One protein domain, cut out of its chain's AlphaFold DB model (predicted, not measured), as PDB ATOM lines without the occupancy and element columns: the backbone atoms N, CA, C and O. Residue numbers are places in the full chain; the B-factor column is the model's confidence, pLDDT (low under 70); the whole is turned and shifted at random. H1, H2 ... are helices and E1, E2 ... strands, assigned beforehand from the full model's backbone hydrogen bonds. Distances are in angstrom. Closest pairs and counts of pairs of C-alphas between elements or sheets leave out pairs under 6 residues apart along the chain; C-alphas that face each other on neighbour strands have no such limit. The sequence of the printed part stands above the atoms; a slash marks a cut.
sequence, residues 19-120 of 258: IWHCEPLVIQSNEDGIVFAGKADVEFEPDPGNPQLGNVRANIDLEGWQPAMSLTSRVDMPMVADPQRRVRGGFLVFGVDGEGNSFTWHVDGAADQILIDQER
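AT A GLANCE: This is residues 19 to 120 of the 258 residues of an uncharacterized protein of Armatimonadetes bacterium 55-13 (UniProt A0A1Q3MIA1). The domain is a small closed barrel of six strands, E1 to E6, with one short helix, H1, packed on its outside. The strands follow one another round the ring, E6 closes it against E1, and the sheet curls round H1, with the E4 and E5 hairpin along one side of the helix. The printed part has 102 residues, with six named strands followed by one named helix, and each neighbour pair is antiparallel; the class is mostly strand. The whole is compact, with a radius of gyration of the C-alphas of 13.2 A and spans of 39 by 28 by 23 A.

HOW THE PARTS SIT: The six strands form a meander, each the antiparallel neighbour of the one before. E1, residues 19 to 29, forms a hairpin with E2, residues 33 to 47, where N 20 and O 42 are 2.8 A apart, within hydrogen-bond range. E2 bends by 104 degrees at residue 38 and forms a hairpin with E3, residues 50 to 59, with N 45 and O 55 2.9 A apart. E3 forms a hairpin with E4, residues 68 to 81, with N 56 and O 69 2.8 A apart. E4 bends by 95 degrees at residue 72 and forms a hairpin with E5, residues 87 to 96, with N 75 and O 92 2.9 A apart. E5 forms a hairpin with E6, residues 102 to 108, with N 93 and O 105 2.9 A apart. E6 closes the barrel beside E1, with N 106 and O 26 2.8 A apart. E1 and E4, E2 and E5, and E3 and E6 are apart. H1, residues 109 to 119, is on the barrel and outside it, at a height over the sheet of 7.5 A. Its line rises 63 degrees out of the local plane, and it stands up from the sheet. It lies over E1, and only just over E5 and E6, with 3 of its C-alphas on each. The closest C-alphas of E5 and H1 are those of Gly 90 and Gly 109, 4.2 A apart. In H1 every O i to N i+4 pair is within hydrogen-bond range.

IN THESE COORDINATES: E1 begins at C-alpha 19, (189.480, 142.000, 136.341), and is 22.1 A long. E2 is 28.0 A, E3 23.6 A, E4 27.8 A, E5 29.7 A and E6 20.1 A long. H1, 15.4 A long, ends at C-alpha 119, (183.621, 129.903, 162.037).

THE WHOLE: The C-alphas farthest apart are those of Gly 49 and Arg 120, 42.5 A. The printed part has no cut. The link from E3 to E4 is short, and the others are tight. The mean pLDDT of the printed part is 70.4; 41 residues are under 70, among them 75 to 91 and 109 to 120.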
ATOM      1  N   ILE A  19     189.908 143.329 135.897       82.19
ATOM      2  CA  ILE A  19     189.480 142.000 136.341       82.19
ATOM      3  C   ILE A  19     190.179 141.698 137.666       82.19
ATOM      4  O   ILE A  19     191.408 141.763 137.752       82.19
ATOM      5  N   TRP A  20     189.402 141.389 138.698       81.81
ATOM      6  CA  TRP A  20     189.876 140.942 140.000       81.81
ATOM      7  C   TRP A  20     189.628 139.439 140.120       81.81
ATOM      8  O   TRP A  20     188.488 138.984 140.096       81.81
ATOM      9  N   HIS A  21     190.705 138.672 140.238       78.69
ATOM     10  CA  HIS A  21     190.643 137.228 140.452       78.69
ATOM     11  C   HIS A  21     190.537 136.962 141.954       78.69
ATOM     12  O   HIS A  21     191.552 136.969 142.649       78.69
ATOM     13  N   CYS A  22     189.318 136.796 142.462       76.44
ATOM     14  CA  CYS A  22     189.051 136.738 143.895       76.44
ATOM     15  C   CYS A  22     189.056 135.291 144.404       76.44
ATOM     16  O   CYS A  22     188.271 134.449 143.956       76.44
ATOM     17  N   GLU A  23     189.893 135.006 145.401       78.38
ATOM     18  CA  GLU A  23     190.010 133.672 145.993       78.38
ATOM     19  C   GLU A  23     190.178 133.735 147.525       78.38
ATOM     20  O   GLU A  23     191.254 133.382 147.993       78.38
ATOM     21  N   PRO A  24     189.185 134.134 148.339       65.06
ATOM     22  CA  PRO A  24     187.766 134.126 148.006       65.06
ATOM     23  C   PRO A  24     187.148 135.514 147.788       65.06
ATOM     24  O   PRO A  24     187.686 136.549 148.175       65.06
ATOM     25  N   LEU A  25     185.965 135.506 147.179       79.69
ATOM     26  CA  LEU A  25     184.973 136.573 147.216       79.69
ATOM     27  C   LEU A  25     183.868 136.169 148.197       79.69
ATOM     28  O   LEU A  25     183.334 135.059 148.106       79.69
ATOM     29  N   VAL A  26     183.484 137.081 149.088       77.38
ATOM     30  CA  VAL A  26     182.278 136.952 149.918       77.38
ATOM     31  C   VAL A  26     181.351 138.122 149.619       77.38
ATOM     32  O   VAL A  26     181.756 139.276 149.726       77.38
ATOM     33  N   ILE A  27     180.103 137.835 149.255       77.25
ATOM     34  CA  ILE A  27     179.071 138.847 149.014       77.25
ATOM     35  C   ILE A  27     178.087 138.811 150.174       77.25
ATOM     36  O   ILE A  27     177.479 137.776 150.459       77.25
ATOM     37  N   GLN A  28     177.920 139.959 150.819       74.81
ATOM     38  CA  GLN A  28     177.018 140.154 151.939       74.81
ATOM     39  C   GLN A  28     175.921 141.156 151.564       74.81
ATOM     40  O   GLN A  28     176.207 142.308 151.231       74.81
ATOM     41  N   SER A  29     174.669 140.704 151.628       74.69
ATOM     42  CA  SER A  29     173.469 141.544 151.613       74.69
ATOM     43  C   SER A  29     173.274 142.154 153.000       74.69
ATOM     44  O   SER A  29     173.451 141.469 154.014       74.69
ATOM     45  N   ASN A  30     172.883 143.428 153.065       67.25
ATOM     46  CA  ASN A  30     172.498 144.042 154.338       67.25
ATOM     47  C   ASN A  30     171.237 143.402 154.946       67.25
ATOM     48  O   ASN A  30     171.072 143.459 156.164       67.25
ATOM     49  N   GLU A  31     170.362 142.811 154.128       62.34
ATOM     50  CA  GLU A  31     169.112 142.192 154.589       62.34
ATOM     51  C   GLU A  31     169.285 140.699 154.895       62.34
ATOM     52  O   GLU A  31     168.809 140.218 155.923       62.34
ATOM     53  N   ASP A  32     170.022 139.980 154.045       55.88
ATOM     54  CA  ASP A  32     170.055 138.509 154.057       55.88
ATOM     55  C   ASP A  32     171.361 137.916 154.607       55.88
ATOM     56  O   ASP A  32     171.512 136.696 154.696       55.88
ATOM     57  N   GLY A  33     172.332 138.757 154.976       68.00
ATOM     58  CA  GLY A  33     173.654 138.302 155.401       68.00
ATOM     59  C   GLY A  33     174.495 137.789 154.229       68.00
ATOM     60  O   GLY A  33     174.460 138.350 153.135       68.00
ATOM     61  N   ILE A  34     175.325 136.765 154.454       75.12
ATOM     62  CA  ILE A  34     176.205 136.226 153.405       75.12
ATOM     63  C   ILE A  34     175.362 135.464 152.377       75.12
ATOM     64  O   ILE A  34     174.818 134.404 152.674       75.12
ATOM     65  N   VAL A  35     175.304 135.992 151.154       75.25
ATOM     66  CA  VAL A  35     174.570 135.394 150.026       75.25
ATOM     67  C   VAL A  35     175.484 134.605 149.088       75.25
ATOM     68  O   VAL A  35     175.009 133.782 148.310       75.25
ATOM     69  N   PHE A  36     176.800 134.816 149.178       77.62
ATOM     70  CA  PHE A  36     177.795 134.029 148.453       77.62
ATOM     71  C   PHE A  36     179.149 134.031 149.150       77.62
ATOM     72  O   PHE A  36     179.576 135.053 149.683       77.62
ATOM     73  N   ALA A  37     179.841 132.897 149.077       79.94
ATOM     74  CA  ALA A  37     181.235 132.748 149.463       79.94
ATOM     75  C   ALA A  37     181.901 131.726 148.535       79.94
ATOM     76  O   ALA A  37     181.444 130.586 148.430       79.94
ATOM     77  N   GLY A  38     182.976 132.115 147.855       71.12
ATOM     78  CA  GLY A  38     183.670 131.215 146.940       71.12
ATOM     79  C   GLY A  38     184.680 131.919 146.048       71.12
ATOM     80  O   GLY A  38     184.955 133.103 146.205       71.12
ATOM     81  N   LYS A  39     185.248 131.176 145.099       79.62
ATOM     82  CA  LYS A  39     186.096 131.759 144.055       79.62
ATOM     83  C   LYS A  39     185.225 132.432 142.999       79.62
ATOM     84  O   LYS A  39     184.213 131.855 142.603       79.62
ATOM     85  N   ALA A  40     185.624 133.613 142.548       77.12
ATOM     86  CA  ALA A  40     184.927 134.339 141.495       77.12
ATOM     87  C   ALA A  40     185.872 135.308 140.782       77.12
ATOM     88  O   ALA A  40     186.769 135.874 141.404       77.12
ATOM     89  N   ASP A  41     185.619 135.541 139.497       80.75
ATOM     90  CA  ASP A  41     186.230 136.653 138.775       80.75
ATOM     91  C   ASP A  41     185.285 137.852 138.835       80.75
ATOM     92  O   ASP A  41     184.105 137.738 138.506       80.75
ATOM     93  N   VAL A  42     185.792 139.005 139.256       82.31
ATOM     94  CA  VAL A  42     185.023 140.246 139.344       82.31
ATOM     95  C   VAL A  42     185.508 141.226 138.292       82.31
ATOM     96  O   VAL A  42     186.683 141.571 138.238       82.31
ATOM     97  N   GLU A  43     184.595 141.701 137.459       87.00
ATOM     98  CA  GLU A  43     184.843 142.777 136.511       87.00
ATOM     99  C   GLU A  43     184.467 144.113 137.149       87.00
ATOM    100  O   GLU A  43     183.358 144.275 137.662       87.00
ATOM    101  N   PHE A  44     185.383 145.075 137.097       85.38
ATOM    102  CA  PHE A  44     185.148 146.460 137.474       85.38
ATOM    103  C   PHE A  44     185.312 147.351 136.246       85.38
ATOM    104  O   PHE A  44     186.399 147.449 135.680       85.38
ATOM    105  N   GLU A  45     184.227 148.001 135.841       88.94
ATOM    106  CA  GLU A  45     184.197 148.989 134.767       88.94
ATOM    107  C   GLU A  45     184.185 150.395 135.389       88.94
ATOM    108  O   GLU A  45     183.154 150.792 135.940       88.94
ATOM    109  N   PRO A  46     185.305 151.146 135.346       80.94
ATOM    110  CA  PRO A  46     185.392 152.457 135.979       80.94
ATOM    111  C   PRO A  46     184.522 153.500 135.271       80.94
ATOM    112  O   PRO A  46     184.465 153.552 134.040       80.94
ATOM    113  N   ASP A  47     183.923 154.413 136.033       81.00
ATOM    114  CA  ASP A  47     183.184 155.536 135.464       81.00
ATOM    115  C   ASP A  47     184.138 156.501 134.731       81.00
ATOM    116  O   ASP A  47     185.116 156.975 135.323       81.00
ATOM    117  N   PRO A  48     183.833 156.926 133.485       75.94
ATOM    118  CA  PRO A  48     184.698 157.832 132.722       75.94
ATOM    119  C   PRO A  48     184.954 159.184 133.405       75.94
ATOM    120  O   PRO A  48     185.965 159.835 133.145       75.94
ATOM    121  N   GLY A  49     184.018 159.630 134.251       77.00
ATOM    122  CA  GLY A  49     184.113 160.885 135.000       77.00
ATOM    123  C   GLY A  49     184.771 160.752 136.376       77.00
ATOM    124  O   GLY A  49     185.233 161.755 136.918       77.00
ATOM    125  N   ASN A  50     184.819 159.544 136.943       73.88
ATOM    126  CA  ASN A  50     185.445 159.274 138.232       73.88
ATOM    127  C   ASN A  50     185.937 157.815 138.299       73.88
ATOM    128  O   ASN A  50     185.183 156.948 138.730       73.88
ATOM    129  N   PRO A  51     187.211 157.550 137.967       69.19
ATOM    130  CA  PRO A  51     187.782 156.198 137.950       69.19
ATOM    131  C   PRO A  51     187.774 155.441 139.290       69.19
ATOM    132  O   PRO A  51     188.115 154.263 139.331       69.19
ATOM    133  N   GLN A  52     187.454 156.119 140.400       64.94
ATOM    134  CA  GLN A  52     187.295 155.512 141.729       64.94
ATOM    135  C   GLN A  52     185.897 154.897 141.936       64.94
ATOM    136  O   GLN A  52     185.684 154.180 142.910       64.94
ATOM    137  N   LEU A  53     184.947 155.208 141.052       75.00
ATOM    138  CA  LEU A  53     183.587 154.673 141.013       75.00
ATOM    139  C   LEU A  53     183.394 153.900 139.707       75.00
ATOM    140  O   LEU A  53     184.252 153.938 138.824       75.00
ATOM    141  N   GLY A  54     182.284 153.183 139.586       81.81
ATOM    142  CA  GLY A  54     181.985 152.393 138.400       81.81
ATOM    143  C   GLY A  54     181.055 151.232 138.695       81.81
ATOM    144  O   GLY A  54     180.496 151.133 139.786       81.81
ATOM    145  N   ASN A  55     180.903 150.329 137.736       87.75
ATOM    146  CA  ASN A  55     180.080 149.138 137.906       87.75
ATOM    147  C   ASN A  55     180.952 147.925 138.213       87.75
ATOM    148  O   ASN A  55     181.998 147.724 137.602       87.75
ATOM    149  N   VAL A  56     180.505 147.117 139.167       85.12
ATOM    150  CA  VAL A  56     181.159 145.882 139.592       85.12
ATOM    151  C   VAL A  56     180.225 144.722 139.271       85.12
ATOM    152  O   VAL A  56     179.043 144.777 139.605       85.12
ATOM    153  N   ARG A  57     180.738 143.666 138.641       90.94
ATOM    154  CA  ARG A  57     179.988 142.445 138.317       90.94
ATOM    155  C   ARG A  57     180.821 141.216 138.646       90.94
ATOM    156  O   ARG A  57     181.962 141.133 138.210       90.94
ATOM    157  N   ALA A  58     180.251 140.247 139.357       83.38
ATOM    158  CA  ALA A  58     180.916 138.969 139.585       83.38
ATOM    159  C   ALA A  58     180.458 137.935 138.553       83.38
ATOM    160  O   ALA A  58     179.263 137.699 138.361       83.38
ATOM    161  N   ASN A  59     181.429 137.282 137.928       82.50
ATOM    162  CA  ASN A  59     181.238 136.117 137.087       82.50
ATOM    163  C   ASN A  59     181.330 134.877 137.979       82.50
ATOM    164  O   ASN A  59     182.416 134.376 138.278       82.50
ATOM    165  N   ILE A  60     180.170 134.418 138.440       75.00
ATOM    166  CA  ILE A  60     180.037 133.266 139.329       75.00
ATOM    167  C   ILE A  60     179.430 132.108 138.537       75.00
ATOM    168  O   ILE A  60     178.471 132.297 137.788       75.00
ATOM    169  N   ASP A  61     179.969 130.903 138.718       69.56
ATOM    170  CA  ASP A  61     179.432 129.669 138.129       69.56
ATOM    171  C   ASP A  61     178.221 129.153 138.938       69.56
ATOM    172  O   ASP A  61     178.238 128.082 139.541       69.56
ATOM    173  N   LEU A  62     177.184 129.988 139.032       65.38
ATOM    174  CA  LEU A  62     175.894 129.701 139.662       65.38
ATOM    175  C   LEU A  62     174.798 130.024 138.641       65.38
ATOM    176  O   LEU A  62     174.685 131.162 138.185       65.38
ATOM    177  N   GLU A  63     174.005 129.019 138.250       63.25
ATOM    178  CA  GLU A  63     173.019 129.152 137.168       63.25
ATOM    179  C   GLU A  63     172.094 130.366 137.372       63.25
ATOM    180  O   GLU A  63     171.265 130.403 138.280       63.25
ATOM    181  N   GLY A  64     172.225 131.358 136.486       65.31
ATOM    182  CA  GLY A  64     171.324 132.509 136.394       65.31
ATOM    183  C   GLY A  64     171.547 133.630 137.412       65.31
ATOM    184  O   GLY A  64     170.887 134.661 137.292       65.31
ATOM    185  N   TRP A  65     172.470 133.483 138.367       75.62
ATOM    186  CA  TRP A  65     172.762 134.527 139.350       75.62
ATOM    187  C   TRP A  65     174.086 135.227 139.039       75.62
ATOM    188  O   TRP A  65     175.165 134.664 139.201       75.62
ATOM    189  N   GLN A  66     173.991 136.473 138.572       81.69
ATOM    190  CA  GLN A  66     175.132 137.336 138.261       81.69
ATOM    191  C   GLN A  66     175.026 138.609 139.099       81.69
ATOM    192  O   GLN A  66     174.373 139.564 138.668       81.69
ATOM    193  N   PRO A  67     175.599 138.632 140.315       81.56
ATOM    194  CA  PRO A  67     175.495 139.802 141.162       81.56
ATOM    195  C   PRO A  67     176.293 140.947 140.536       81.56
ATOM    196  O   PRO A  67     177.446 140.791 140.121       81.56
ATOM    197  N   ALA A  68     175.647 142.103 140.458       87.88
ATOM    198  CA  ALA A  68     176.221 143.325 139.932       87.88
ATOM    199  C   ALA A  68     175.745 144.512 140.768       87.88
ATOM    200  O   ALA A  68     174.609 144.528 141.242       87.88
ATOM    201  N   MET A  69     176.614 145.501 140.943       88.50
ATOM    202  CA  MET A  69     176.312 146.705 141.708       88.50
ATOM    203  C   MET A  69     177.075 147.913 141.177       88.50
ATOM    204  O   MET A  69     178.170 147.788 140.625       88.50
ATOM    205  N   SER A  70     176.519 149.097 141.395       82.06
ATOM    206  CA  SER A  70     177.244 150.350 141.227       82.06
ATOM    207  C   SER A  70     178.070 150.630 142.480       82.06
ATOM    208  O   SER A  70     177.542 150.706 143.595       82.06
ATOM    209  N   LEU A  71     179.380 150.771 142.293       74.56
ATOM    210  CA  LEU A  71     180.357 151.050 143.333       74.56
ATOM    211  C   LEU A  71     180.122 152.440 143.919       74.56
ATOM    212  O   LEU A  71     180.148 153.443 143.211       74.56
ATOM    213  N   THR A  72     179.966 152.496 145.234       70.19
ATOM    214  CA  THR A  72     179.871 153.750 145.993       70.19
ATOM    215  C   THR A  72     181.161 154.065 146.738       70.19
ATOM    216  O   THR A  72     181.519 155.232 146.898       70.19
ATOM    217  N   SER A  73     181.874 153.034 147.194       63.75
ATOM    218  CA  SER A  73     183.141 153.177 147.897       63.75
ATOM    219  C   SER A  73     183.947 151.885 147.848       63.75
ATOM    220  O   SER A  73     183.388 150.787 147.845       63.75
ATOM    221  N   ARG A  74     185.271 152.032 147.866       70.19
ATOM    222  CA  ARG A  74     186.232 150.953 148.059       70.19
ATOM    223  C   ARG A  74     187.160 151.319 149.212       70.19
ATOM    224  O   ARG A  74     187.633 152.453 149.283       70.19
ATOM    225  N   VAL A  75     187.439 150.355 150.083       57.38
ATOM    226  CA  VAL A  75     188.344 150.518 151.228       57.38
ATOM    227  C   VAL A  75     189.360 149.390 151.212       57.38
ATOM    228  O   VAL A  75     188.989 148.224 151.322       57.38
ATOM    229  N   ASP A  76     190.640 149.727 151.079       58.94
ATOM    230  CA  ASP A  76     191.703 148.734 151.214       58.94
ATOM    231  C   ASP A  76     191.835 148.324 152.687       58.94
ATOM    232  O   ASP A  76     191.865 149.168 153.586       58.94
ATOM    233  N   MET A  77     191.882 147.017 152.929       50.56
ATOM    234  CA  MET A  77     191.982 146.460 154.272       50.56
ATOM    235  C   MET A  77     193.449 146.223 154.642       50.56
ATOM    236  O   MET A  77     194.275 145.954 153.761       50.56
ATOM    237  N   PRO A  78     193.797 146.290 155.942       51.66
ATOM    238  CA  PRO A  78     195.082 145.782 156.402       51.66
ATOM    239  C   PRO A  78     195.227 144.311 155.993       51.66
ATOM    240  O   PRO A  78     194.232 143.599 155.855       51.66
ATOM    241  N   MET A  79     196.462 143.861 155.771       49.88
ATOM    242  CA  MET A  79     196.686 142.476 155.370       49.88
ATOM    243  C   MET A  79     196.180 141.524 156.457       49.88
ATOM    244  O   MET A  79     196.474 141.709 157.638       49.88
ATOM    245  N   VAL A  80     195.440 140.502 156.041       46.38
ATOM    246  CA  VAL A  80     194.831 139.511 156.931       46.38
ATOM    247  C   VAL A  80     195.568 138.191 156.767       46.38
ATOM    248  O   VAL A  80     195.922 137.803 155.651       46.38
ATOM    249  N   ALA A  81     195.824 137.500 157.875       46.44
ATOM    250  CA  ALA A  81     196.301 136.127 157.827       46.44
ATOM    251  C   ALA A  81     195.120 135.196 157.511       46.44
ATOM    252  O   ALA A  81     194.176 135.109 158.295       46.44
ATOM    253  N   ASP A  82     195.178 134.504 156.375       47.19
ATOM    254  CA  ASP A  82     194.173 133.504 156.008       47.19
ATOM    255  C   ASP A  82     194.188 132.302 156.990       47.19
ATOM    256  O   ASP A  82     195.130 132.139 157.780       47.19
ATOM    257  N   PRO A  83     193.186 131.397 156.949       42.50
ATOM    258  CA  PRO A  83     193.166 130.197 157.795       42.50
ATOM    259  C   PRO A  83     194.393 129.279 157.621       42.50
ATOM    260  O   PRO A  83     194.691 128.454 158.486       42.50
ATOM    261  N   GLN A  84     195.121 129.416 156.507       40.69
ATOM    262  CA  GLN A  84     196.352 128.693 156.181       40.69
ATOM    263  C   GLN A  84     197.629 129.468 156.561       40.69
ATOM    264  O   GLN A  84     198.730 128.998 156.264       40.69
ATOM    265  N   ARG A  85     197.502 130.601 157.270       45.84
ATOM    266  CA  ARG A  85     198.585 131.484 157.735       45.84
ATOM    267  C   ARG A  85     199.353 132.200 156.622       45.84
ATOM    268  O   ARG A  85     200.528 132.521 156.789       45.84
ATOM    269  N   ARG A  86     198.714 132.460 155.485       45.47
ATOM    270  CA  ARG A  86     199.253 133.334 154.436       45.47
ATOM    271  C   ARG A  86     198.731 134.743 154.651       45.47
ATOM    272  O   ARG A  86     197.531 134.955 154.769       45.47
ATOM    273  N   VAL A  87     199.642 135.706 154.684       51.75
ATOM    274  CA  VAL A  87     199.292 137.121 154.786       51.75
ATOM    275  C   VAL A  87     198.820 137.596 153.413       51.75
ATOM    276  O   VAL A  87     199.583 137.573 152.445       51.75
ATOM    277  N   ARG A  88     197.552 137.993 153.312       48.12
ATOM    278  CA  ARG A  88     196.925 138.406 152.055       48.12
ATOM    279  C   ARG A  88     196.340 139.799 152.188       48.12
ATOM    280  O   ARG A  88     195.637 140.114 153.145       48.12
ATOM    281  N   GLY A  89     196.651 140.641 151.206       57.25
ATOM    282  CA  GLY A  89     195.923 141.888 151.017       57.25
ATOM    283  C   GLY A  89     194.472 141.592 150.648       57.25
ATOM    284  O   GLY A  89     194.159 140.542 150.085       57.25
ATOM    285  N   GLY A  90     193.594 142.522 150.974       68.81
ATOM    286  CA  GLY A  90     192.186 142.450 150.627       68.81
ATOM    287  C   GLY A  90     191.580 143.839 150.655       68.81
ATOM    288  O   GLY A  90     192.222 144.809 151.063       68.81
ATOM    289  N   PHE A  91     190.342 143.944 150.204       65.75
ATOM    290  CA  PHE A  91     189.615 145.202 150.222       65.75
ATOM    291  C   PHE A  91     188.113 144.950 150.294       65.75
ATOM    292  O   PHE A  91     187.621 143.865 149.977       65.75
ATOM    293  N   LEU A  92     187.401 145.975 150.745       72.56
ATOM    294  CA  LEU A  92     185.951 146.021 150.806       72.56
ATOM    295  C   LEU A  92     185.423 146.873 149.665       72.56
ATOM    296  O   LEU A  92     185.986 147.921 149.335       72.56
ATOM    297  N   VAL A  93     184.317 146.424 149.094       77.00
ATOM    298  CA  VAL A  93     183.627 147.085 147.995       77.00
ATOM    299  C   VAL A  93     182.174 147.269 148.415       77.00
ATOM    300  O   VAL A  93     181.489 146.299 148.733       77.00
ATOM    301  N   PHE A  94     181.708 148.513 148.429       75.25
ATOM    302  CA  PHE A  94     180.356 148.870 148.851       75.25
ATOM    303  C   PHE A  94     179.567 149.386 147.661       75.25
ATOM    304  O   PHE A  94     180.033 150.276 146.943       75.25
ATOM    305  N   GLY A  95     178.351 148.896 147.470       76.94
ATOM    306  CA  GLY A  95     177.539 149.319 146.341       76.94
ATOM    307  C   GLY A  95     176.063 149.029 146.506       76.94
ATOM    308  O   GLY A  95     175.627 148.448 147.501       76.94
ATOM    309  N   VAL A  96     175.311 149.466 145.504       77.00
ATOM    310  CA  VAL A  96     173.878 149.196 145.372       77.00
ATOM    311  C   VAL A  96     173.604 148.478 144.059       77.00
ATOM    312  O   VAL A  96     174.232 148.790 143.046       77.00
ATOM    313  N   ASP A  97     172.703 147.502 144.071       82.38
ATOM    314  CA  ASP A  97     172.270 146.820 142.849       82.38
ATOM    315  C   ASP A  97     171.279 147.673 142.025       82.38
ATOM    316  O   ASP A  97     170.961 148.816 142.363       82.38
ATOM    317  N   GLY A  98     170.780 147.110 140.919       74.75
ATOM    318  CA  GLY A  98     169.788 147.770 140.062       74.75
ATOM    319  C   GLY A  98     168.407 147.971 140.705       74.75
ATOM    320  O   GLY A  98     167.594 148.715 140.157       74.75
ATOM    321  N   GLU A  99     168.140 147.333 141.845       79.75
ATOM    322  CA  GLU A  99     166.891 147.430 142.607       79.75
ATOM    323  C   GLU A  99     167.018 148.386 143.810       79.75
ATOM    324  O   GLU A  99     166.011 148.784 144.396       79.75
ATOM    325  N   GLY A 100     168.239 148.830 144.129       74.56
ATOM    326  CA  GLY A 100     168.554 149.738 145.231       74.56
ATOM    327  C   GLY A 100     168.979 149.038 146.526       74.56
ATOM    328  O   GLY A 100     169.143 149.711 147.546       74.56
ATOM    329  N   ASN A 101     169.189 147.721 146.503       73.12
ATOM    330  CA  ASN A 101     169.633 146.957 147.665       73.12
ATOM    331  C   ASN A 101     171.129 147.177 147.903       73.12
ATOM    332  O   ASN A 101     171.928 147.179 146.965       73.12
ATOM    333  N   SER A 102     171.517 147.357 149.166       75.50
ATOM    334  CA  SER A 102     172.914 147.596 149.549       75.50
ATOM    335  C   SER A 102     173.677 146.292 149.762       75.50
ATOM    336  O   SER A 102     173.235 145.427 150.523       75.50
ATOM    337  N   PHE A 103     174.869 146.207 149.172       74.69
ATOM    338  CA  PHE A 103     175.776 145.074 149.322       74.69
ATOM    339  C   PHE A 103     177.166 145.506 149.786       74.69
ATOM    340  O   PHE A 103     177.671 146.570 149.419       74.69
ATOM    341  N   THR A 104     177.803 144.616 150.544       80.00
ATOM    342  CA  THR A 104     179.233 144.664 150.854       80.00
ATOM    343  C   THR A 104     179.901 143.431 150.266       80.00
ATOM    344  O   THR A 104     179.522 142.304 150.583       80.00
ATOM    345  N   TRP A 105     180.880 143.627 149.387       83.06
ATOM    346  CA  TRP A 105     181.699 142.541 148.861       83.06
ATOM    347  C   TRP A 105     183.062 142.590 149.540       83.06
ATOM    348  O   TRP A 105     183.742 143.617 149.533       83.06
ATOM    349  N   HIS A 106     183.451 141.466 150.124       80.38
ATOM    350  CA  HIS A 106     184.745 141.259 150.752       80.38
ATOM    351  C   HIS A 106     185.620 140.494 149.764       80.38
ATOM    352  O   HIS A 106     185.211 139.445 149.266       80.38
ATOM    353  N   VAL A 107     186.802 141.028 149.460       76.12
ATOM    354  CA  VAL A 107     187.722 140.459 148.466       76.12
ATOM    355  C   VAL A 107     189.005 139.972 149.137       76.12
ATOM    356  O   VAL A 107     189.618 140.703 149.921       76.12
ATOM    357  N   ASP A 108     189.419 138.749 148.798       77.44
ATOM    358  CA  ASP A 108     190.658 138.094 149.229       77.44
ATOM    359  C   ASP A 108     190.840 138.119 150.752       77.44
ATOM    360  O   ASP A 108     190.020 137.549 151.464       77.44
ATOM    361  N   GLY A 109     191.864 138.801 151.280       63.72
ATOM    362  CA  GLY A 109     192.121 138.823 152.725       63.72
ATOM    363  C   GLY A 109     190.935 139.342 153.551       63.72
ATOM    364  O   GLY A 109     190.713 138.890 154.671       63.72
ATOM    365  N   ALA A 110     190.112 140.234 152.988       64.12
ATOM    366  CA  ALA A 110     188.894 140.694 153.653       64.12
ATOM    367  C   ALA A 110     187.819 139.591 153.713       64.12
ATOM    368  O   ALA A 110     187.113 139.469 154.713       64.12
ATOM    369  N   ALA A 111     187.720 138.770 152.662       65.81
ATOM    370  CA  ALA A 111     186.848 137.599 152.637       65.81
ATOM    371  C   ALA A 111     187.327 136.521 153.619       65.81
ATOM    372  O   ALA A 111     186.514 135.902 154.299       65.81
ATOM    373  N   ASP A 112     188.643 136.333 153.736       64.19
ATOM    374  CA  ASP A 112     189.230 135.410 154.706       64.19
ATOM    375  C   ASP A 112     188.875 135.821 156.149       64.19
ATOM    376  O   ASP A 112     188.431 134.978 156.929       64.19
ATOM    377  N   GLN A 113     188.978 137.115 156.488       61.50
ATOM    378  CA  GLN A 113     188.629 137.634 157.818       61.50
ATOM    379  C   GLN A 113     187.185 137.303 158.205       61.50
ATOM    380  O   GLN A 113     186.939 136.734 159.268       61.50
ATOM    381  N   ILE A 114     186.225 137.632 157.333       65.69
ATOM    382  CA  ILE A 114     184.812 137.418 157.652       65.69
ATOM    383  C   ILE A 114     184.475 135.927 157.743       65.69
ATOM    384  O   ILE A 114     183.680 135.543 158.594       65.69
ATOM    385  N   LEU A 115     185.096 135.067 156.934       64.31
ATOM    386  CA  LEU A 115     184.887 133.619 157.031       64.31
ATOM    387  C   LEU A 115     185.440 133.048 158.347       64.31
ATOM    388  O   LEU A 115     184.769 132.231 158.976       64.31
ATOM    389  N   ILE A 116     186.604 133.519 158.811       61.97
ATOM    390  CA  ILE A 116     187.173 133.136 160.117       61.97
ATOM    391  C   ILE A 116     186.252 133.562 161.264       61.97
ATOM    392  O   ILE A 116     185.999 132.776 162.181       61.97
ATOM    393  N   ASP A 117     185.740 134.791 161.215       58.53
ATOM    394  CA  ASP A 117     184.857 135.323 162.255       58.53
ATOM    395  C   ASP A 117     183.515 134.564 162.305       58.53
ATOM    396  O   ASP A 117     182.949 134.377 163.382       58.53
ATOM    397  N   GLN A 118     183.033 134.048 161.167       53.75
ATOM    398  CA  GLN A 118     181.829 133.206 161.091       53.75
ATOM    399  C   GLN A 118     182.054 131.779 161.623       53.75
ATOM    400  O   GLN A 118     181.141 131.192 162.203       53.75
ATOM    401  N   GLU A 119     183.258 131.215 161.473       47.41
ATOM    402  CA  GLU A 119     183.621 129.903 162.037       47.41
ATOM    403  C   GLU A 119     183.870 129.936 163.554       47.41
ATOM    404  O   GLU A 119     183.881 128.887 164.205       47.41
ATOM    405  N   ARG A 120     184.007 131.130 164.145       42.19
ATOM    406  CA  ARG A 120     184.101 131.346 165.596       42.19
ATOM    407  C   ARG A 120     182.837 132.022 166.143       42.19
ATOM    408  O   ARG A 120     182.913 133.150 166.633       42.19
TER     409      ARG A 120